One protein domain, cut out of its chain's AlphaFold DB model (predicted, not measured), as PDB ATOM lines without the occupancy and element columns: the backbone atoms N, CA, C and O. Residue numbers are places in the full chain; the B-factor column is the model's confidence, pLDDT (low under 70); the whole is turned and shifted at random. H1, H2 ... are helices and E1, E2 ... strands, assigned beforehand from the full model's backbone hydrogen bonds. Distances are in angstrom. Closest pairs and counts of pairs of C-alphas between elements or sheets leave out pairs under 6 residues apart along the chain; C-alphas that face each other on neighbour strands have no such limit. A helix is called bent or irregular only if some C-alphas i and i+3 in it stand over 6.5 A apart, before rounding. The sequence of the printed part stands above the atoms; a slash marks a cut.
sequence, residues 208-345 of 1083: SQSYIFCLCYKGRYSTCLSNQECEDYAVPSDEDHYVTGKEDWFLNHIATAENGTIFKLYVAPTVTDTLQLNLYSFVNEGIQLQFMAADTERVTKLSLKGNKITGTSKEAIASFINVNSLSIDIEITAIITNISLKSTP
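Overview. This is residues 208 to 345 of the 1083 residues of an uncharacterized protein of Tritrichomonas foetus (UniProt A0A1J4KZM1). The chain winds in stacked turns: a five-stranded sheet, E1 E2 E4 E6 E8, forms one wall, and a smaller sheet, E3 E5 E7, stands face to face with part of it. From E2 to E8 the chain passes from one wall to the other and back; before E2, H1, a long loop and H2 stand in place of a strand of the smaller wall, with H1 toward one end of the long axis. The 138 printed residues run E1 H1 H2 E2 E3 E4 E5 E6 E7 H3 E8, three named helices and eight named strands, a mixed class, and both sheets are parallel in the orders given. The whole is compact, with a radius of gyration of the C-alphas of 13.8 A and spans of 39 by 29 by 24 A.

Arrangement. Begin with the twisted larger sheet, at inner strand E4, residues 287 to 293. Beside it is E2, residues 262 to 267, with N 265 and O 290 2.7 A apart, and then edge strand E1, residues 210 to 215, with N 215 and O 266 2.8 A apart. On the other side of E4 is E6, residues 316 to 321, with N 289 and O 317 2.8 A apart, and then edge strand E8, residues 336 to 342, with N 320 and O 340 2.8 A apart. In the smaller sheet, look at inner strand E5, residues 301 to 308: N 303 and O 275 of E3, residues 275 to 280, are 2.8 A apart, and N 304 and O 327 of E7, residues 325 to 328, are 2.9 A apart. H2, residues 248 to 255, only grazes both sheets; its closest C-alpha to E3 is Ala 255, 5.7 A from that of Tyr 280. H3, residues 330 to 333, is on the smaller sheet at a height over the sheet of 7.4 A, and only just over E5, with 3 of its C-alphas there. H1, residues 218 to 226, and E1 are near each other. H1 is irregular, with C-alphas 219 and 222 8.1 A apart. Every O i to N i+4 pair is within hydrogen-bond range in H2, 3 of 5 are in H1, and H3 is too short for such a pair. E1, H1, H2 and E2 make a strand-helix-strand unit, two parallel neighbour strands with helices between, whose crossover is right-handed.

Along the chain. Find C-alpha 210 at (-42.702, 13.082, -20.348), where E1 begins; it runs 16.0 A. E5, the longest strand, runs 20.5 A from C-alpha 301 at (-30.682, 18.829, -40.434), and E4 runs 20.0 A. E8 runs 16.6 A to C-alpha 342 at (-45.057, 19.590, -40.398). H1 runs 13.3 A and H2 10.4 A.

Size, cuts and confidence. The C-alphas farthest apart, those of Asn 227 and Thr 312, are 39.8 A apart. The printed part has no cut. Look along residues 227 to 247 for the long link, H1 to H2; its residues 242 to 243 pair, parallel, with residues 214 to 215 of E1. The mean pLDDT of the printed part is 87.5, and residues 208 and 311 are under 70.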
ATOM      1  N   SER A 208     -48.687   9.240 -17.827       49.41
ATOM      2  CA  SER A 208     -47.705   9.211 -18.912       49.41
ATOM      3  C   SER A 208     -46.500  10.072 -18.523       49.41
ATOM      4  O   SER A 208     -46.636  11.276 -18.294       49.41
ATOM      5  N   GLN A 209     -45.315   9.472 -18.415       74.62
ATOM      6  CA  GLN A 209     -44.079  10.219 -18.173       74.62
ATOM      7  C   GLN A 209     -43.688  11.013 -19.430       74.62
ATOM      8  O   GLN A 209     -43.800  10.513 -20.552       74.62
ATOM      9  N   SER A 210     -43.218  12.253 -19.254       85.69
ATOM     10  CA  SER A 210     -42.702  13.082 -20.348       85.69
ATOM     11  C   SER A 210     -41.295  13.571 -20.034       85.69
ATOM     12  O   SER A 210     -41.033  14.061 -18.937       85.69
ATOM     13  N   TYR A 211     -40.408  13.456 -21.019       91.00
ATOM     14  CA  TYR A 211     -39.016  13.880 -20.936       91.00
ATOM     15  C   TYR A 211     -38.722  14.941 -21.995       91.00
ATOM     16  O   TYR A 211     -39.277  14.903 -23.093       91.00
ATOM     17  N   ILE A 212     -37.843  15.888 -21.671       91.38
ATOM     18  CA  ILE A 212     -37.499  17.026 -22.529       91.38
ATOM     19  C   ILE A 212     -35.979  17.069 -22.711       91.38
ATOM     20  O   ILE A 212     -35.257  17.089 -21.722       91.38
ATOM     21  N   PHE A 213     -35.493  17.131 -23.950       94.75
ATOM     22  CA  PHE A 213     -34.061  17.206 -24.258       94.75
ATOM     23  C   PHE A 213     -33.762  18.219 -25.368       94.75
ATOM     24  O   PHE A 213     -34.590  18.467 -26.249       94.75
ATOM     25  N   CYS A 214     -32.544  18.760 -25.356       94.19
ATOM     26  CA  CYS A 214     -31.959  19.532 -26.450       94.19
ATOM     27  C   CYS A 214     -30.949  18.657 -27.203       94.19
ATOM     28  O   CYS A 214     -29.949  18.216 -26.634       94.19
ATOM     29  N   LEU A 215     -31.205  18.412 -28.486       95.06
ATOM     30  CA  LEU A 215     -30.330  17.666 -29.384       95.06
ATOM     31  C   LEU A 215     -29.321  18.616 -30.036       95.06
ATOM     32  O   LEU A 215     -29.651  19.392 -30.933       95.06
ATOM     33  N   CYS A 216     -28.067  18.514 -29.609       92.44
ATOM     34  CA  CYS A 216     -26.966  19.352 -30.066       92.44
ATOM     35  C   CYS A 216     -26.035  18.593 -31.019       92.44
ATOM     36  O   CYS A 216     -25.526  17.517 -30.704       92.44
ATOM     37  N   TYR A 217     -25.699  19.179 -32.170       91.25
ATOM     38  CA  TYR A 217     -24.720  18.564 -33.070       91.25
ATOM     39  C   TYR A 217     -23.342  18.452 -32.395       91.25
ATOM     40  O   TYR A 217     -22.825  19.440 -31.873       91.25
ATOM     41  N   LYS A 218     -22.700  17.274 -32.455       87.00
ATOM     42  CA  LYS A 218     -21.422  16.990 -31.764       87.00
ATOM     43  C   LYS A 218     -20.336  18.043 -32.020       87.00
ATOM     44  O   LYS A 218     -19.659  18.452 -31.083       87.00
ATOM     45  N   GLY A 219     -20.175  18.500 -33.266       84.12
ATOM     46  CA  GLY A 219     -19.171  19.514 -33.619       84.12
ATOM     47  C   GLY A 219     -19.450  20.902 -33.032       84.12
ATOM     48  O   GLY A 219     -18.558  21.743 -32.997       84.12
ATOM     49  N   ARG A 220     -20.671  21.135 -32.540       86.38
ATOM     50  CA  ARG A 220     -21.123  22.388 -31.927       86.38
ATOM     51  C   ARG A 220     -21.628  22.198 -30.497       86.38
ATOM     52  O   ARG A 220     -22.175  23.147 -29.953       86.38
ATOM     53  N   TYR A 221     -21.430  21.040 -29.864       88.81
ATOM     54  CA  TYR A 221     -22.011  20.738 -28.551       88.81
ATOM     55  C   TYR A 221     -21.665  21.793 -27.493       88.81
ATOM     56  O   TYR A 221     -22.553  22.356 -26.862       88.81
ATOM     57  N   SER A 222     -20.382  22.158 -27.384       82.94
ATOM     58  CA  SER A 222     -19.925  23.197 -26.454       82.94
ATOM     59  C   SER A 222     -20.581  24.553 -26.720       82.94
ATOM     60  O   SER A 222     -20.898  25.281 -25.786       82.94
ATOM     61  N   THR A 223     -20.818  24.888 -27.990       84.19
ATOM     62  CA  THR A 223     -21.501  26.123 -28.403       84.19
ATOM     63  C   THR A 223     -23.000  26.047 -28.121       84.19
ATOM     64  O   THR A 223     -23.563  27.004 -27.613       84.19
ATOM     65  N   CYS A 224     -23.634  24.910 -28.400       85.69
ATOM     66  CA  CYS A 224     -25.052  24.653 -28.172       85.69
ATOM     67  C   CYS A 224     -25.412  24.750 -26.683       85.69
ATOM     68  O   CYS A 224     -26.351  25.459 -26.325       85.69
ATOM     69  N   LEU A 225     -24.610  24.114 -25.820       85.88
ATOM     70  CA  LEU A 225     -24.769  24.146 -24.366       85.88
ATOM     71  C   LEU A 225     -24.437  25.527 -23.783       85.88
ATOM     72  O   LEU A 225     -25.211  26.067 -22.998       85.88
ATOM     73  N   SER A 226     -23.322  26.148 -24.189       78.06
ATOM     74  CA  SER A 226     -22.942  27.473 -23.662       78.06
ATOM     75  C   SER A 226     -23.880  28.599 -24.104       78.06
ATOM     76  O   SER A 226     -24.135  29.511 -23.320       78.06
ATOM     77  N   ASN A 227     -24.419  28.523 -25.324       79.75
ATOM     78  CA  ASN A 227     -25.405  29.475 -25.837       79.75
ATOM     79  C   ASN A 227     -26.848  29.098 -25.486       79.75
ATOM     80  O   ASN A 227     -27.752  29.842 -25.877       79.75
ATOM     81  N   GLN A 228     -27.054  27.950 -24.834       81.81
ATOM     82  CA  GLN A 228     -28.352  27.407 -24.440       81.81
ATOM     83  C   GLN A 228     -29.352  27.468 -25.610       81.81
ATOM     84  O   GLN A 228     -30.338  28.206 -25.612       81.81
ATOM     85  N   GLU A 229     -29.019  26.782 -26.709       82.75
ATOM     86  CA  GLU A 229     -29.751  26.902 -27.982       82.75
ATOM     87  C   GLU A 229     -31.217  26.433 -27.911       82.75
ATOM     88  O   GLU A 229     -31.997  26.884 -28.738       82.75
ATOM     89  N   CYS A 230     -31.618  25.647 -26.902       82.69
ATOM     90  CA  CYS A 230     -33.009  25.211 -26.695       82.69
ATOM     91  C   CYS A 230     -33.685  25.823 -25.450       82.69
ATOM     92  O   CYS A 230     -34.731  25.346 -25.012       82.69
ATOM     93  N   GLU A 231     -33.089  26.850 -24.842       76.38
ATOM     94  CA  GLU A 231     -33.564  27.443 -23.584       76.38
ATOM     95  C   GLU A 231     -35.003  27.989 -23.658       76.38
ATOM     96  O   GLU A 231     -35.740  27.928 -22.671       76.38
ATOM     97  N   ASP A 232     -35.419  28.467 -24.833       72.44
ATOM     98  CA  ASP A 232     -36.750  29.040 -25.068       72.44
ATOM     99  C   ASP A 232     -37.883  28.012 -24.872       72.44
ATOM    100  O   ASP A 232     -39.030  28.388 -24.636       72.44
ATOM    101  N   TYR A 233     -37.550  26.717 -24.872       75.12
ATOM    102  CA  TYR A 233     -38.478  25.608 -24.648       75.12
ATOM    103  C   TYR A 233     -38.380  24.993 -23.244       75.12
ATOM    104  O   TYR A 233     -38.786  23.849 -23.030       75.12
ATOM    105  N   ALA A 234     -37.824  25.743 -22.287       77.75
ATOM    106  CA  ALA A 234     -37.650  25.334 -20.892       77.75
ATOM    107  C   ALA A 234     -36.809  24.057 -20.698       77.75
ATOM    108  O   ALA A 234     -36.945  23.375 -19.681       77.75
ATOM    109  N   VAL A 235     -35.909  23.747 -21.640       78.88
ATOM    110  CA  VAL A 235     -34.940  22.657 -21.472       78.88
ATOM    111  C   VAL A 235     -33.915  23.055 -20.397       78.88
ATOM    112  O   VAL A 235     -33.247  24.081 -20.575       78.88
ATOM    113  N   PRO A 236     -33.753  22.282 -19.303       83.19
ATOM    114  CA  PRO A 236     -32.747  22.562 -18.280       83.19
ATOM    115  C   PRO A 236     -31.341  22.649 -18.877       83.19
ATOM    116  O   PRO A 236     -30.957  21.826 -19.698       83.19
ATOM    117  N   SER A 237     -30.560  23.659 -18.488       77.56
ATOM    118  CA  SER A 237     -29.248  23.956 -19.085       77.56
ATOM    119  C   SER A 237     -28.102  23.092 -18.537       77.56
ATOM    120  O   SER A 237     -26.993  23.597 -18.344       77.56
ATOM    121  N   ASP A 238     -28.377  21.834 -18.212       82.56
ATOM    122  CA  ASP A 238     -27.405  20.878 -17.683       82.56
ATOM    123  C   ASP A 238     -27.002  19.830 -18.736       82.56
ATOM    124  O   ASP A 238     -27.601  19.717 -19.810       82.56
ATOM    125  N   GLU A 239     -25.933  19.092 -18.437       81.75
ATOM    126  CA  GLU A 239     -25.370  18.072 -19.333       81.75
ATOM    127  C   GLU A 239     -26.273  16.832 -19.474       81.75
ATOM    128  O   GLU A 239     -26.092  16.062 -20.417       81.75
ATOM    129  N   ASP A 240     -27.264  16.660 -18.593       84.50
ATOM    130  CA  ASP A 240     -28.211  15.544 -18.637       84.50
ATOM    131  C   ASP A 240     -29.385  15.832 -19.591       84.50
ATOM    132  O   ASP A 240     -30.006  14.903 -20.098       84.50
ATOM    133  N   HIS A 241     -29.681  17.097 -19.905       90.06
ATOM    134  CA  HIS A 241     -30.759  17.463 -20.837       90.06
ATOM    135  C   HIS A 241     -30.247  17.935 -22.205       90.06
ATOM    136  O   HIS A 241     -30.960  17.829 -23.207       90.06
ATOM    137  N   TYR A 242     -29.008  18.428 -22.282       93.31
ATOM    138  CA  TYR A 242     -28.339  18.765 -23.539       93.31
ATOM    139  C   TYR A 242     -27.486  17.584 -23.988       93.31
ATOM    140  O   TYR A 242     -26.404  17.346 -23.451       93.31
ATOM    141  N   VAL A 243     -27.935  16.874 -25.020       93.75
ATOM    142  CA  VAL A 243     -27.320  15.618 -25.469       93.75
ATOM    143  C   VAL A 243     -26.918  15.692 -26.939       93.75
ATOM    144  O   VAL A 243     -27.505  16.430 -27.734       93.75
ATOM    145  N   THR A 244     -25.903  14.924 -27.334       90.00
ATOM    146  CA  THR A 244     -25.487  14.824 -28.743       90.00
ATOM    147  C   THR A 244     -26.251  13.764 -29.534       90.00
ATOM    148  O   THR A 244     -26.081  13.673 -30.752       90.00
ATOM    149  N   GLY A 245     -27.062  12.945 -28.854       85.62
ATOM    150  CA  GLY A 245     -27.751  11.795 -29.443       85.62
ATOM    151  C   GLY A 245     -26.821  10.602 -29.691       85.62
ATOM    152  O   GLY A 245     -27.166   9.687 -30.442       85.62
ATOM    153  N   LYS A 246     -25.620  10.611 -29.097       87.94
ATOM    154  CA  LYS A 246     -24.622   9.528 -29.204       87.94
ATOM    155  C   LYS A 246     -24.351   8.839 -27.871       87.94
ATOM    156  O   LYS A 246     -23.652   7.829 -27.851       87.94
ATOM    157  N   GLU A 247     -24.867   9.392 -26.783       90.00
ATOM    158  CA  GLU A 247     -24.720   8.893 -25.430       90.00
ATOM    159  C   GLU A 247     -25.534   7.605 -25.251       90.00
ATOM    160  O   GLU A 247     -26.745   7.584 -25.476       90.00
ATOM    161  N   ASP A 248     -24.878   6.521 -24.825       88.19
ATOM    162  CA  ASP A 248     -25.548   5.224 -24.676       88.19
ATOM    163  C   ASP A 248     -26.637   5.248 -23.598       88.19
ATOM    164  O   ASP A 248     -27.658   4.585 -23.759       88.19
ATOM    165  N   TRP A 249     -26.456   6.036 -22.530       92.69
ATOM    166  CA  TRP A 249     -27.457   6.166 -21.470       92.69
ATOM    167  C   TRP A 249     -28.760   6.786 -21.995       92.69
ATOM    168  O   TRP A 249     -29.834   6.292 -21.668       92.69
ATOM    169  N   PHE A 250     -28.665   7.805 -22.855       93.44
ATOM    170  CA  PHE A 250     -29.807   8.521 -23.426       93.44
ATOM    171  C   PHE A 250     -30.575   7.635 -24.408       93.44
ATOM    172  O   PHE A 250     -31.791   7.478 -24.308       93.44
ATOM    173  N   LEU A 251     -29.849   6.984 -25.322       91.62
ATOM    174  CA  LEU A 251     -30.440   6.063 -26.291       91.62
ATOM    175  C   LEU A 251     -31.083   4.851 -25.604       91.62
ATOM    176  O   LEU A 251     -32.162   4.420 -26.007       91.62
ATOM    177  N   ASN A 252     -30.450   4.312 -24.556       90.31
ATOM    178  CA  ASN A 252     -31.019   3.220 -23.768       90.31
ATOM    179  C   ASN A 252     -32.255   3.677 -22.981       90.31
ATOM    180  O   ASN A 252     -33.227   2.935 -22.900       90.31
ATOM    181  N   HIS A 253     -32.250   4.906 -22.460       92.38
ATOM    182  CA  HIS A 253     -33.392   5.477 -21.752       92.38
ATOM    183  C   HIS A 253     -34.626   5.608 -22.655       92.38
ATOM    184  O   HIS A 253     -35.718   5.228 -22.242       92.38
ATOM    185  N   ILE A 254     -34.442   6.050 -23.904       91.38
ATOM    186  CA  ILE A 254     -35.506   6.049 -24.919       91.38
ATOM    187  C   ILE A 254     -36.002   4.620 -25.194       91.38
ATOM    188  O   ILE A 254     -37.204   4.377 -25.225       91.38
ATOM    189  N   ALA A 255     -35.091   3.663 -25.372       89.94
ATOM    190  CA  ALA A 255     -35.425   2.294 -25.772       89.94
ATOM    191  C   ALA A 255     -36.181   1.485 -24.705       89.94
ATOM    192  O   ALA A 255     -37.015   0.640 -25.040       89.94
ATOM    193  N   THR A 256     -35.888   1.732 -23.423       91.06
ATOM    194  CA  THR A 256     -36.480   1.020 -22.280       91.06
ATOM    195  C   THR A 256     -37.569   1.820 -21.558       91.06
ATOM    196  O   THR A 256     -37.953   1.443 -20.452       91.06
ATOM    197  N   ALA A 257     -38.031   2.933 -22.135       90.94
ATOM    198  CA  ALA A 257     -39.062   3.788 -21.549       90.94
ATOM    199  C   ALA A 257     -40.385   3.035 -21.330       90.94
ATOM    200  O   ALA A 257     -40.679   2.084 -22.049       90.94
ATOM    201  N   GLU A 258     -41.190   3.443 -20.348       89.19
ATOM    202  CA  GLU A 258     -42.498   2.828 -20.076       89.19
ATOM    203  C   GLU A 258     -43.494   3.079 -21.226       89.19
ATOM    204  O   GLU A 258     -43.340   4.026 -22.005       89.19
ATOM    205  N   ASN A 259     -44.532   2.240 -21.330       86.50
ATOM    206  CA  ASN A 259     -45.559   2.382 -22.364       86.50
ATOM    207  C   ASN A 259     -46.181   3.790 -22.348       86.50
ATOM    208  O   ASN A 259     -46.552   4.297 -21.289       86.50
ATOM    209  N   GLY A 260     -46.328   4.407 -23.523       81.94
ATOM    210  CA  GLY A 260     -46.926   5.744 -23.654       81.94
ATOM    211  C   GLY A 260     -46.024   6.918 -23.243       81.94
ATOM    212  O   GLY A 260     -46.513   8.042 -23.145       81.94
ATOM    213  N   THR A 261     -44.729   6.691 -22.985       90.50
ATOM    214  CA  THR A 261     -43.778   7.771 -22.654       90.50
ATOM    215  C   THR A 261     -43.588   8.736 -23.830       90.50
ATOM    216  O   THR A 261     -43.421   8.303 -24.973       90.50
ATOM    217  N   ILE A 262     -43.540  10.043 -23.542       91.38
ATOM    218  CA  ILE A 262     -43.363  11.105 -24.545       91.38
ATOM    219  C   ILE A 262     -41.996  11.781 -24.392       91.38
ATOM    220  O   ILE A 262     -41.729  12.442 -23.386       91.38
ATOM    221  N   PHE A 263     -41.165  11.702 -25.427       94.25
ATOM    222  CA  PHE A 263     -39.884  12.404 -25.522       94.25
ATOM    223  C   PHE A 263     -40.009  13.641 -26.413       94.25
ATOM    224  O   PHE A 263     -40.224  13.521 -27.617       94.25
ATOM    225  N   LYS A 264     -39.825  14.831 -25.838       93.94
ATOM    226  CA  LYS A 264     -39.759  16.108 -26.561       93.94
ATOM    227  C   LYS A 264     -38.300  16.471 -26.823       93.94
ATOM    228  O   LYS A 264     -37.535  16.709 -25.893       93.94
ATOM    229  N   LEU A 265     -37.916  16.485 -28.089       95.69
ATOM    230  CA  LEU A 265     -36.545  16.571 -28.571       95.69
ATOM    231  C   LEU A 265     -36.376  17.838 -29.421       95.69
ATOM    232  O   LEU A 265     -36.738  17.877 -30.597       95.69
ATOM    233  N   TYR A 266     -35.801  18.884 -28.833       94.50
ATOM    234  CA  TYR A 266     -35.559  20.147 -29.528       94.50
ATOM    235  C   TYR A 266     -34.234  20.091 -30.290       94.50
ATOM    236  O   TYR A 266     -33.174  19.928 -29.693       94.50
ATOM    237  N   VAL A 267     -34.279  20.195 -31.616       94.31
ATOM    238  CA  VAL A 267     -33.120  20.064 -32.506       94.31
ATOM    239  C   VAL A 267     -32.450  21.422 -32.671       94.31
ATOM    240  O   VAL A 267     -32.998  22.325 -33.306       94.31
ATOM    241  N   ALA A 268     -31.249  21.566 -32.116       91.94
ATOM    242  CA  ALA A 268     -30.468  22.788 -32.238       91.94
ATOM    243  C   ALA A 268     -29.884  22.962 -33.662       91.94
ATOM    244  O   ALA A 268     -29.639  21.968 -34.357       91.94
ATOM    245  N   PRO A 269     -29.608  24.204 -34.109       89.56
ATOM    246  CA  PRO A 269     -29.056  24.480 -35.435       89.56
ATOM    247  C   PRO A 269     -27.791  23.683 -35.774       89.56
ATOM    248  O   PRO A 269     -26.807  23.669 -35.028       89.56
ATOM    249  N   THR A 270     -27.756  23.083 -36.963       85.81
ATOM    250  CA  THR A 270     -26.613  22.281 -37.430       85.81
ATOM    251  C   THR A 270     -25.753  23.004 -38.472       85.81
ATOM    252  O   THR A 270     -24.586  22.656 -38.653       85.81
ATOM    253  N   VAL A 271     -26.277  24.085 -39.070       76.88
ATOM    254  CA  VAL A 271     -25.633  24.964 -40.069       76.88
ATOM    255  C   VAL A 271     -25.331  24.250 -41.393       76.88
ATOM    256  O   VAL A 271     -26.006  24.505 -42.386       76.88
ATOM    257  N   THR A 272     -24.337  23.361 -41.428       75.31
ATOM    258  CA  THR A 272     -23.909  22.646 -42.648       75.31
ATOM    259  C   THR A 272     -24.184  21.149 -42.574       75.31
ATOM    260  O   THR A 272     -24.702  20.578 -43.538       75.31
ATOM    261  N   ASP A 273     -23.876  20.539 -41.430       83.19
ATOM    262  CA  ASP A 273     -23.872  19.091 -41.233       83.19
ATOM    263  C   ASP A 273     -25.211  18.562 -40.703       83.19
ATOM    264  O   ASP A 273     -26.082  19.324 -40.286       83.19
ATOM    265  N   THR A 274     -25.375  17.241 -40.714       88.06
ATOM    266  CA  THR A 274     -26.587  16.558 -40.241       88.06
ATOM    267  C   THR A 274     -26.365  15.958 -38.855       88.06
ATOM    268  O   THR A 274     -25.381  15.244 -38.624       88.06
ATOM    269  N   LEU A 275     -27.278  16.223 -37.918       92.50
ATOM    270  CA  LEU A 275     -27.327  15.551 -36.622       92.50
ATOM    271  C   LEU A 275     -27.836  14.124 -36.827       92.50
ATOM    272  O   LEU A 275     -28.896  13.927 -37.402       92.50
ATOM    273  N   GLN A 276     -27.074  13.131 -36.373       90.81
ATOM    274  CA  GLN A 276     -27.417  11.716 -36.531       90.81
ATOM    275  C   GLN A 276     -27.811  11.102 -35.190       90.81
ATOM    276  O   GLN A 276     -26.992  11.100 -34.267       90.81
ATOM    277  N   LEU A 277     -29.014  10.531 -35.120       92.25
ATOM    278  CA  LEU A 277     -29.529   9.792 -33.969       92.25
ATOM    279  C   LEU A 277     -29.663   8.308 -34.337       92.25
ATOM    280  O   LEU A 277     -30.395   7.964 -35.260       92.25
ATOM    281  N   ASN A 278     -28.939   7.433 -33.631       90.75
ATOM    282  CA  ASN A 278     -28.958   5.987 -33.888       90.75
ATOM    283  C   ASN A 278     -29.807   5.280 -32.825       90.75
ATOM    284  O   ASN A 278     -29.315   5.061 -31.718       90.75
ATOM    285  N   LEU A 279     -31.057   4.949 -33.143       90.88
ATOM    286  CA  LEU A 279     -32.003   4.386 -32.173       90.88
ATOM    287  C   LEU A 279     -31.727   2.897 -31.892       90.88
ATOM    288  O   LEU A 279     -31.269   2.157 -32.764       90.88
ATOM    289  N   TYR A 280     -31.996   2.478 -30.653       90.75
ATOM    290  CA  TYR A 280     -32.031   1.071 -30.236       90.75
ATOM    291  C   TYR A 280     -33.435   0.482 -30.432       90.75
ATOM    292  O   TYR A 280     -34.405   1.224 -30.567       90.75
ATOM    293  N   SER A 281     -33.550  -0.850 -30.406       88.75
ATOM    294  CA  SER A 281     -34.848  -1.537 -30.403       88.75
ATOM    295  C   SER A 281     -35.688  -1.126 -29.190       88.75
ATOM    296  O   SER A 281     -35.216  -1.216 -28.055       88.75
ATOM    297  N   PHE A 282     -36.940  -0.737 -29.417       90.88
ATOM    298  CA  PHE A 282     -37.887  -0.409 -28.354       90.88
ATOM    299  C   PHE A 282     -38.381  -1.679 -27.657       90.88
ATOM    300  O   PHE A 282     -38.829  -2.626 -28.311       90.88
ATOM    301  N   VAL A 283     -38.316  -1.689 -26.324       89.38
ATOM    302  CA  VAL A 283     -38.780  -2.812 -25.490       89.38
ATOM    303  C   VAL A 283     -40.296  -2.759 -25.261       89.38
ATOM    304  O   VAL A 283     -40.945  -3.798 -25.156       89.38
ATOM    305  N   ASN A 284     -40.846  -1.547 -25.210       87.69
ATOM    306  CA  ASN A 284     -42.210  -1.221 -24.802       87.69
ATOM    307  C   ASN A 284     -42.969  -0.519 -25.944       87.69
ATOM    308  O   ASN A 284     -42.352   0.003 -26.872       87.69
ATOM    309  N   GLU A 285     -44.301  -0.531 -25.895       85.19
ATOM    310  CA  GLU A 285     -45.173  -0.028 -26.971       85.19
ATOM    311  C   GLU A 285     -45.614   1.424 -26.737       85.19
ATOM    312  O   GLU A 285     -45.735   1.893 -25.602       85.19
ATOM    313  N   GLY A 286     -45.900   2.143 -27.827       81.81
ATOM    314  CA  GLY A 286     -46.518   3.471 -27.760       81.81
ATOM    315  C   GLY A 286     -45.574   4.588 -27.307       81.81
ATOM    316  O   GLY A 286     -46.039   5.622 -26.831       81.81
ATOM    317  N   ILE A 287     -44.260   4.394 -27.436       91.06
ATOM    318  CA  ILE A 287     -43.271   5.455 -27.212       91.06
ATOM    319  C   ILE A 287     -43.466   6.540 -28.275       91.06
ATOM    320  O   ILE A 287     -43.544   6.237 -29.468       91.06
ATOM    321  N   GLN A 288     -43.528   7.802 -27.846       93.00
ATOM    322  CA  GLN A 288     -43.708   8.951 -28.733       93.00
ATOM    323  C   GLN A 288     -42.447   9.813 -28.765       93.00
ATOM    324  O   GLN A 288     -41.988  10.296 -27.728       93.00
ATOM    325  N   LEU A 289     -41.905  10.046 -29.958       95.56
ATOM    326  CA  LEU A 289     -40.762  10.924 -30.193       95.56
ATOM    327  C   LEU A 289     -41.230  12.202 -30.899       95.56
ATOM    328  O   LEU A 289     -41.723  12.157 -32.022       95.56
ATOM    329  N   GLN A 290     -41.083  13.356 -30.260       95.69
ATOM    330  CA  GLN A 290     -41.500  14.648 -30.805       95.69
ATOM    331  C   GLN A 290     -40.276  15.512 -31.080       95.69
ATOM    332  O   GLN A 290     -39.655  16.023 -30.153       95.69
ATOM    333  N   PHE A 291     -39.923  15.683 -32.349       96.19
ATOM    334  CA  PHE A 291     -38.798  16.494 -32.792       96.19
ATOM    335  C   PHE A 291     -39.270  17.878 -33.228       96.19
ATOM    336  O   PHE A 291     -40.174  18.009 -34.052       96.19
ATOM    337  N   MET A 292     -38.620  18.925 -32.728       93.44
ATOM    338  CA  MET A 292     -38.937  20.303 -33.102       93.44
ATOM    339  C   MET A 292     -37.655  21.094 -33.309       93.44
ATOM    340  O   MET A 292     -36.765  21.035 -32.463       93.44
ATOM    341  N   ALA A 293     -37.535  21.835 -34.409       91.31
ATOM    342  CA  ALA A 293     -36.414  22.758 -34.563       91.31
ATOM    343  C   ALA A 293     -36.437  23.805 -33.440       91.31
ATOM    344  O   ALA A 293     -37.461  24.444 -33.207       91.31
ATOM    345  N   ALA A 294     -35.306  23.980 -32.755       87.50
ATOM    346  CA  ALA A 294     -35.181  24.966 -31.683       87.50
ATOM    347  C   ALA A 294     -35.100  26.412 -32.214       87.50
ATOM    348  O   ALA A 294     -35.313  27.368 -31.476       87.50
ATOM    349  N   ASP A 295     -34.758  26.572 -33.493       81.19
ATOM    350  CA  ASP A 295     -34.668  27.850 -34.193       81.19
ATOM    351  C   ASP A 295     -35.069  27.608 -35.652       81.19
ATOM    352  O   ASP A 295     -34.422  26.834 -36.359       81.19
ATOM    353  N   THR A 296     -36.163  28.232 -36.087       75.81
ATOM    354  CA  THR A 296     -36.733  28.052 -37.429       75.81
ATOM    355  C   THR A 296     -36.051  28.915 -38.492       75.81
ATOM    356  O   THR A 296     -36.208  28.650 -39.685       75.81
ATOM    357  N   GLU A 297     -35.271  29.925 -38.089       76.50
ATOM    358  CA  GLU A 297     -34.528  30.800 -39.003       76.50
ATOM    359  C   GLU A 297     -33.176  30.196 -39.403       76.50
ATOM    360  O   GLU A 297     -32.568  30.601 -40.400       76.50
ATOM    361  N   ARG A 298     -32.683  29.224 -38.627       79.81
ATOM    362  CA  ARG A 298     -31.396  28.568 -38.860       79.81
ATOM    363  C   ARG A 298     -31.565  27.126 -39.290       79.81
ATOM    364  O   ARG A 298     -32.398  26.389 -38.788       79.81
ATOM    365  N   VAL A 299     -30.670  26.704 -40.179       86.50
ATOM    366  CA  VAL A 299     -30.691  25.361 -40.759       86.50
ATOM    367  C   VAL A 299     -30.513  24.285 -39.680       86.50
ATOM    368  O   VAL A 299     -29.472  24.211 -39.014       86.50
ATOM    369  N   THR A 300     -31.512  23.412 -39.579       91.12
ATOM    370  CA  THR A 300     -31.552  22.185 -38.782       91.12
ATOM    371  C   THR A 300     -31.660  20.976 -39.715       91.12
ATOM    372  O   THR A 300     -32.603  20.843 -40.493       91.12
ATOM    373  N   LYS A 301     -30.669  20.084 -39.670       92.25
ATOM    374  CA  LYS A 301     -30.682  18.829 -40.434       92.25
ATOM    375  C   LYS A 301     -30.625  17.646 -39.477       92.25
ATOM    376  O   LYS A 301     -29.685  17.555 -38.683       92.25
ATOM    377  N   LEU A 302     -31.577  16.725 -39.589       94.31
ATOM    378  CA  LEU A 302     -31.700  15.539 -38.742       94.31
ATOM    379  C   LEU A 302     -31.662  14.263 -39.589       94.31
ATOM    380  O   LEU A 302     -32.259  14.192 -40.658       94.31
ATOM    381  N   SER A 303     -30.967  13.240 -39.100       93.00
ATOM    382  CA  SER A 303     -30.953  11.899 -39.676       93.00
ATOM    383  C   SER A 303     -31.202  10.863 -38.587       93.00
ATOM    384  O   SER A 303     -30.471  10.814 -37.592       93.00
ATOM    385  N   LEU A 304     -32.236  10.044 -38.776       93.25
ATOM    386  CA  LEU A 304     -32.548   8.903 -37.922       93.25
ATOM    387  C   LEU A 304     -32.014   7.627 -38.565       93.25
ATOM    388  O   LEU A 304     -32.342   7.321 -39.710       93.25
ATOM    389  N   LYS A 305     -31.205   6.888 -37.807       90.12
ATOM    390  CA  LYS A 305     -30.511   5.687 -38.274       90.12
ATOM    391  C   LYS A 305     -30.848   4.476 -37.423       90.12
ATOM    392  O   LYS A 305     -30.803   4.546 -36.193       90.12
ATOM    393  N   GLY A 306     -31.136   3.357 -38.076       82.44
ATOM    394  CA  GLY A 306     -31.559   2.121 -37.416       82.44
ATOM    395  C   GLY A 306     -30.454   1.091 -37.196       82.44
ATOM    396  O   GLY A 306     -30.732  -0.022 -36.771       82.44
ATOM    397  N   ASN A 307     -29.186   1.443 -37.426       81.38
ATOM    398  CA  ASN A 307     -28.054   0.501 -37.397       81.38
ATOM    399  C   ASN A 307     -27.851  -0.227 -36.053       81.38
ATOM    400  O   ASN A 307     -27.087  -1.190 -35.990       81.38
ATOM    401  N   LYS A 308     -28.463   0.264 -34.966       80.62
ATOM    402  CA  LYS A 308     -28.405  -0.347 -33.632       80.62
ATOM    403  C   LYS A 308     -29.700  -1.080 -33.238       80.62
ATOM    404  O   LYS A 308     -29.797  -1.561 -32.109       80.62
ATOM    405  N   ILE A 309     -30.674  -1.195 -34.142       82.56
ATOM    406  CA  ILE A 309     -31.874  -2.013 -33.952       82.56
ATOM    407  C   ILE A 309     -31.481  -3.473 -34.176       82.56
ATOM    408  O   ILE A 309     -31.025  -3.866 -35.248       82.56
ATOM    409  N   THR A 310     -31.642  -4.292 -33.142       74.88
ATOM    410  CA  THR A 310     -31.343  -5.728 -33.176       74.88
ATOM    411  C   THR A 310     -32.533  -6.523 -32.647       74.88
ATOM    412  O   THR A 310     -33.066  -6.190 -31.588       74.88
ATOM    413  N   GLY A 311     -32.927  -7.596 -33.340       69.31
ATOM    414  CA  GLY A 311     -34.041  -8.459 -32.926       69.31
ATOM    415  C   GLY A 311     -35.429  -7.855 -33.185       69.31
ATOM    416  O   GLY A 311     -35.595  -7.024 -34.071       69.31
ATOM    417  N   THR A 312     -36.438  -8.299 -32.430       75.88
ATOM    418  CA  THR A 312     -37.814  -7.774 -32.497       75.88
ATOM    419  C   THR A 312     -37.935  -6.478 -31.690       75.88
ATOM    420  O   THR A 312     -37.698  -6.501 -30.483       75.88
ATOM    421  N   SER A 313     -38.326  -5.378 -32.334       82.62
ATOM    422  CA  SER A 313     -38.647  -4.092 -31.693       82.62
ATOM    423  C   SER A 313     -40.162  -3.895 -31.623       82.62
ATOM    424  O   SER A 313     -40.884  -4.370 -32.498       82.62
ATOM    425  N   LYS A 314     -40.642  -3.186 -30.600       87.88
ATOM    426  CA  LYS A 314     -42.029  -2.705 -30.521       87.88
ATOM    427  C   LYS A 314     -42.243  -1.445 -31.369       87.88
ATOM    428  O   LYS A 314     -41.270  -0.772 -31.711       87.88
ATOM    429  N   GLU A 315     -43.504  -1.174 -31.723       86.50
ATOM    430  CA  GLU A 315     -43.894  -0.017 -32.539       86.50
ATOM    431  C   GLU A 315     -43.833   1.296 -31.733       86.50
ATOM    432  O   GLU A 315     -44.229   1.346 -30.561       86.50
ATOM    433  N   ALA A 316     -43.370   2.363 -32.387       89.31
ATOM    434  CA  ALA A 316     -43.293   3.721 -31.848       89.31
ATOM    435  C   ALA A 316     -43.901   4.756 -32.814       89.31
ATOM    436  O   ALA A 316     -44.143   4.476 -33.989       89.31
ATOM    437  N   ILE A 317     -44.126   5.971 -32.309       91.81
ATOM    438  CA  ILE A 317     -44.694   7.106 -33.050       91.81
ATOM    439  C   ILE A 317     -43.666   8.236 -33.078       91.81
ATOM    440  O   ILE A 317     -43.031   8.516 -32.058       91.81
ATOM    441  N   ALA A 318     -43.518   8.918 -34.214       94.38
ATOM    442  CA  ALA A 318     -42.665  10.095 -34.317       94.38
ATOM    443  C   ALA A 318     -43.383  11.286 -34.954       94.38
ATOM    444  O   ALA A 318     -44.152  11.137 -35.896       94.38
ATOM    445  N   SER A 319     -43.087  12.490 -34.470       95.56
ATOM    446  CA  SER A 319     -43.539  13.746 -35.072       95.56
ATOM    447  C   SER A 319     -42.366  14.696 -35.269       95.56
ATOM    448  O   SER A 319     -41.453  14.729 -34.445       95.56
ATOM    449  N   PHE A 320     -42.378  15.457 -36.361       95.25
ATOM    450  CA  PHE A 320     -41.309  16.375 -36.735       95.25
ATOM    451  C   PHE A 320     -41.893  17.717 -37.162       95.25
ATOM    452  O   PHE A 320     -42.738  17.783 -38.055       95.25
ATOM    453  N   ILE A 321     -41.435  18.790 -36.519       92.62
ATOM    454  CA  ILE A 321     -41.968  20.137 -36.712       92.62
ATOM    455  C   ILE A 321     -40.827  21.103 -37.044       92.62
ATOM    456  O   ILE A 321     -39.897  21.284 -36.252       92.62
ATOM    457  N   ASN A 322     -40.938  21.763 -38.198       91.50
ATOM    458  CA  ASN A 322     -40.030  22.804 -38.696       91.50
ATOM    459  C   ASN A 322     -38.550  22.391 -38.835       91.50
ATOM    460  O   ASN A 322     -37.674  23.256 -38.819       91.50
ATOM    461  N   VAL A 323     -38.241  21.100 -38.976       92.25
ATOM    462  CA  VAL A 323     -36.860  20.648 -39.212       92.25
ATOM    463  C   VAL A 323     -36.525  20.838 -40.694       92.25
ATOM    464  O   VAL A 323     -37.214  20.308 -41.555       92.25
ATOM    465  N   ASN A 324     -35.464  21.576 -41.033       92.44
ATOM    466  CA  ASN A 324     -35.226  21.978 -42.431       92.44
ATOM    467  C   ASN A 324     -34.880  20.818 -43.380       92.44
ATOM    468  O   ASN A 324     -35.027  20.968 -44.589       92.44
ATOM    469  N   SER A 325     -34.373  19.697 -42.865       91.75
ATOM    470  CA  SER A 325     -34.160  18.477 -43.650       91.75
ATOM    471  C   SER A 325     -34.148  17.253 -42.741       91.75
ATOM    472  O   SER A 325     -33.391  17.218 -41.764       91.75
ATOM    473  N   LEU A 326     -34.957  16.252 -43.082       94.19
ATOM    474  CA  LEU A 326     -35.075  14.990 -42.357       94.19
ATOM    475  C   LEU A 326     -34.703  13.810 -43.259       94.19
ATOM    476  O   LEU A 326     -35.280  13.632 -44.325       94.19
ATOM    477  N   SER A 327     -33.770  12.976 -42.807       91.62
ATOM    478  CA  SER A 327     -33.412  11.712 -43.461       91.62
ATOM    479  C   SER A 327     -33.719  10.538 -42.532       91.62
ATOM    480  O   SER A 327     -33.340  10.566 -41.360       91.62
ATOM    481  N   ILE A 328     -34.422   9.521 -43.027       89.69
ATOM    482  CA  ILE A 328     -34.855   8.361 -42.238       89.69
ATOM    483  C   ILE A 328     -34.393   7.088 -42.953       89.69
ATOM    484  O   ILE A 328     -34.732   6.886 -44.117       89.69
ATOM    485  N   ASP A 329     -33.626   6.247 -42.258       87.50
ATOM    486  CA  ASP A 329     -33.194   4.943 -42.777       87.50
ATOM    487  C   ASP A 329     -34.357   3.920 -42.768       87.50
ATOM    488  O   ASP A 329     -35.266   3.994 -41.937       87.50
ATOM    489  N   ILE A 330     -34.317   2.927 -43.664       85.25
ATOM    490  CA  ILE A 330     -35.387   1.924 -43.844       85.25
ATOM    491  C   ILE A 330     -35.654   1.091 -42.578       85.25
ATOM    492  O   ILE A 330     -36.789   0.712 -42.295       85.25
ATOM    493  N   GLU A 331     -34.626   0.838 -41.766       86.62
ATOM    494  CA  GLU A 331     -34.768   0.114 -40.502       86.62
ATOM    495  C   GLU A 331     -35.558   0.917 -39.455       86.62
ATOM    496  O   GLU A 331     -36.154   0.322 -38.559       86.62
ATOM    497  N   ILE A 332     -35.590   2.254 -39.561       88.62
ATOM    498  CA  ILE A 332     -36.386   3.109 -38.671       88.62
ATOM    499  C   ILE A 332     -37.868   3.027 -39.028       88.62
ATOM    500  O   ILE A 332     -38.695   2.902 -38.126       88.62
ATOM    501  N   THR A 333     -38.224   3.068 -40.313       85.62
ATOM    502  CA  THR A 333     -39.640   3.026 -40.719       85.62
ATOM    503  C   THR A 333     -40.279   1.657 -40.496       85.62
ATOM    504  O   THR A 333     -41.495   1.561 -40.368       85.62
ATOM    505  N   ALA A 334     -39.468   0.605 -40.333       83.00
ATOM    506  CA  ALA A 334     -39.929  -0.707 -39.886       83.00
ATOM    507  C   ALA A 334     -40.392  -0.740 -38.413       83.00
ATOM    508  O   ALA A 334     -41.119  -1.656 -38.032       83.00
ATOM    509  N   ILE A 335     -39.963   0.217 -37.577       86.94
ATOM    510  CA  ILE A 335     -40.300   0.261 -36.140       86.94
ATOM    511  C   ILE A 335     -41.119   1.495 -35.743       86.94
ATOM    512  O   ILE A 335     -41.875   1.441 -34.775       86.94
ATOM    513  N   ILE A 336     -40.987   2.607 -36.470       88.12
ATOM    514  CA  ILE A 336     -41.800   3.810 -36.285       88.12
ATOM    515  C   ILE A 336     -42.921   3.774 -37.312       88.12
ATOM    516  O   ILE A 336     -42.712   4.081 -38.485       88.12
ATOM    517  N   THR A 337     -44.106   3.378 -36.865       81.94
ATOM    518  CA  THR A 337     -45.226   3.085 -37.758       81.94
ATOM    519  C   THR A 337     -46.115   4.290 -38.033       81.94
ATOM    520  O   THR A 337     -46.728   4.351 -39.093       81.94
ATOM    521  N   ASN A 338     -46.148   5.275 -37.134       90.44
ATOM    522  CA  ASN A 338     -46.851   6.537 -37.347       90.44
ATOM    523  C   ASN A 338     -45.850   7.694 -37.369       90.44
ATOM    524  O   ASN A 338     -45.177   7.960 -36.366       90.44
ATOM    525  N   ILE A 339     -45.743   8.358 -38.519       94.00
ATOM    526  CA  ILE A 339     -44.871   9.511 -38.723       94.00
ATOM    527  C   ILE A 339     -45.732  10.730 -39.041       94.00
ATOM    528  O   ILE A 339     -46.533  10.717 -39.970       94.00
ATOM    529  N   SER A 340     -45.527  11.807 -38.289       95.12
ATOM    530  CA  SER A 340     -46.153  13.101 -38.535       95.12
ATOM    531  C   SER A 340     -45.112  14.139 -38.942       95.12
ATOM    532  O   SER A 340     -44.127  14.339 -38.233       95.12
ATOM    533  N   LEU A 341     -45.316  14.815 -40.069       94.50
ATOM    534  CA  LEU A 341     -44.427  15.840 -40.604       94.50
ATOM    535  C   LEU A 341     -45.173  17.161 -40.747       94.50
ATOM    536  O   LEU A 341     -46.239  17.231 -41.352       94.50
ATOM    537  N   LYS A 342     -44.576  18.224 -40.216       92.31
ATOM    538  CA  LYS A 342     -45.057  19.590 -40.398       92.31
ATOM    539  C   LYS A 342     -43.892  20.488 -40.763       92.31
ATOM    540  O   LYS A 342     -42.959  20.667 -39.973       92.31
ATOM    541  N   SER A 343     -43.936  21.035 -41.971       90.19
ATOM    542  CA  SER A 343     -42.912  21.885 -42.570       90.19
ATOM    543  C   SER A 343     -41.510  21.292 -42.420       90.19
ATOM    544  O   SER A 343     -40.553  22.002 -42.108       90.19
ATOM    545  N   THR A 344     -41.412  19.974 -42.607       93.75
ATOM    546  CA  THR A 344     -40.196  19.185 -42.425       93.75
ATOM    547  C   THR A 344     -39.921  18.360 -43.683       93.75
ATOM    548  O   THR A 344     -40.426  17.245 -43.796       93.75
ATOM    549  N   PRO A 345     -39.135  18.889 -44.641       93.00
ATOM    550  CA  PRO A 345     -38.844  18.198 -45.893       93.00
ATOM    551  C   PRO A 345     -38.116  16.866 -45.680       93.00
ATOM    552  O   PRO A 345     -37.038  16.825 -45.066       93.00
TER     553      PRO A 345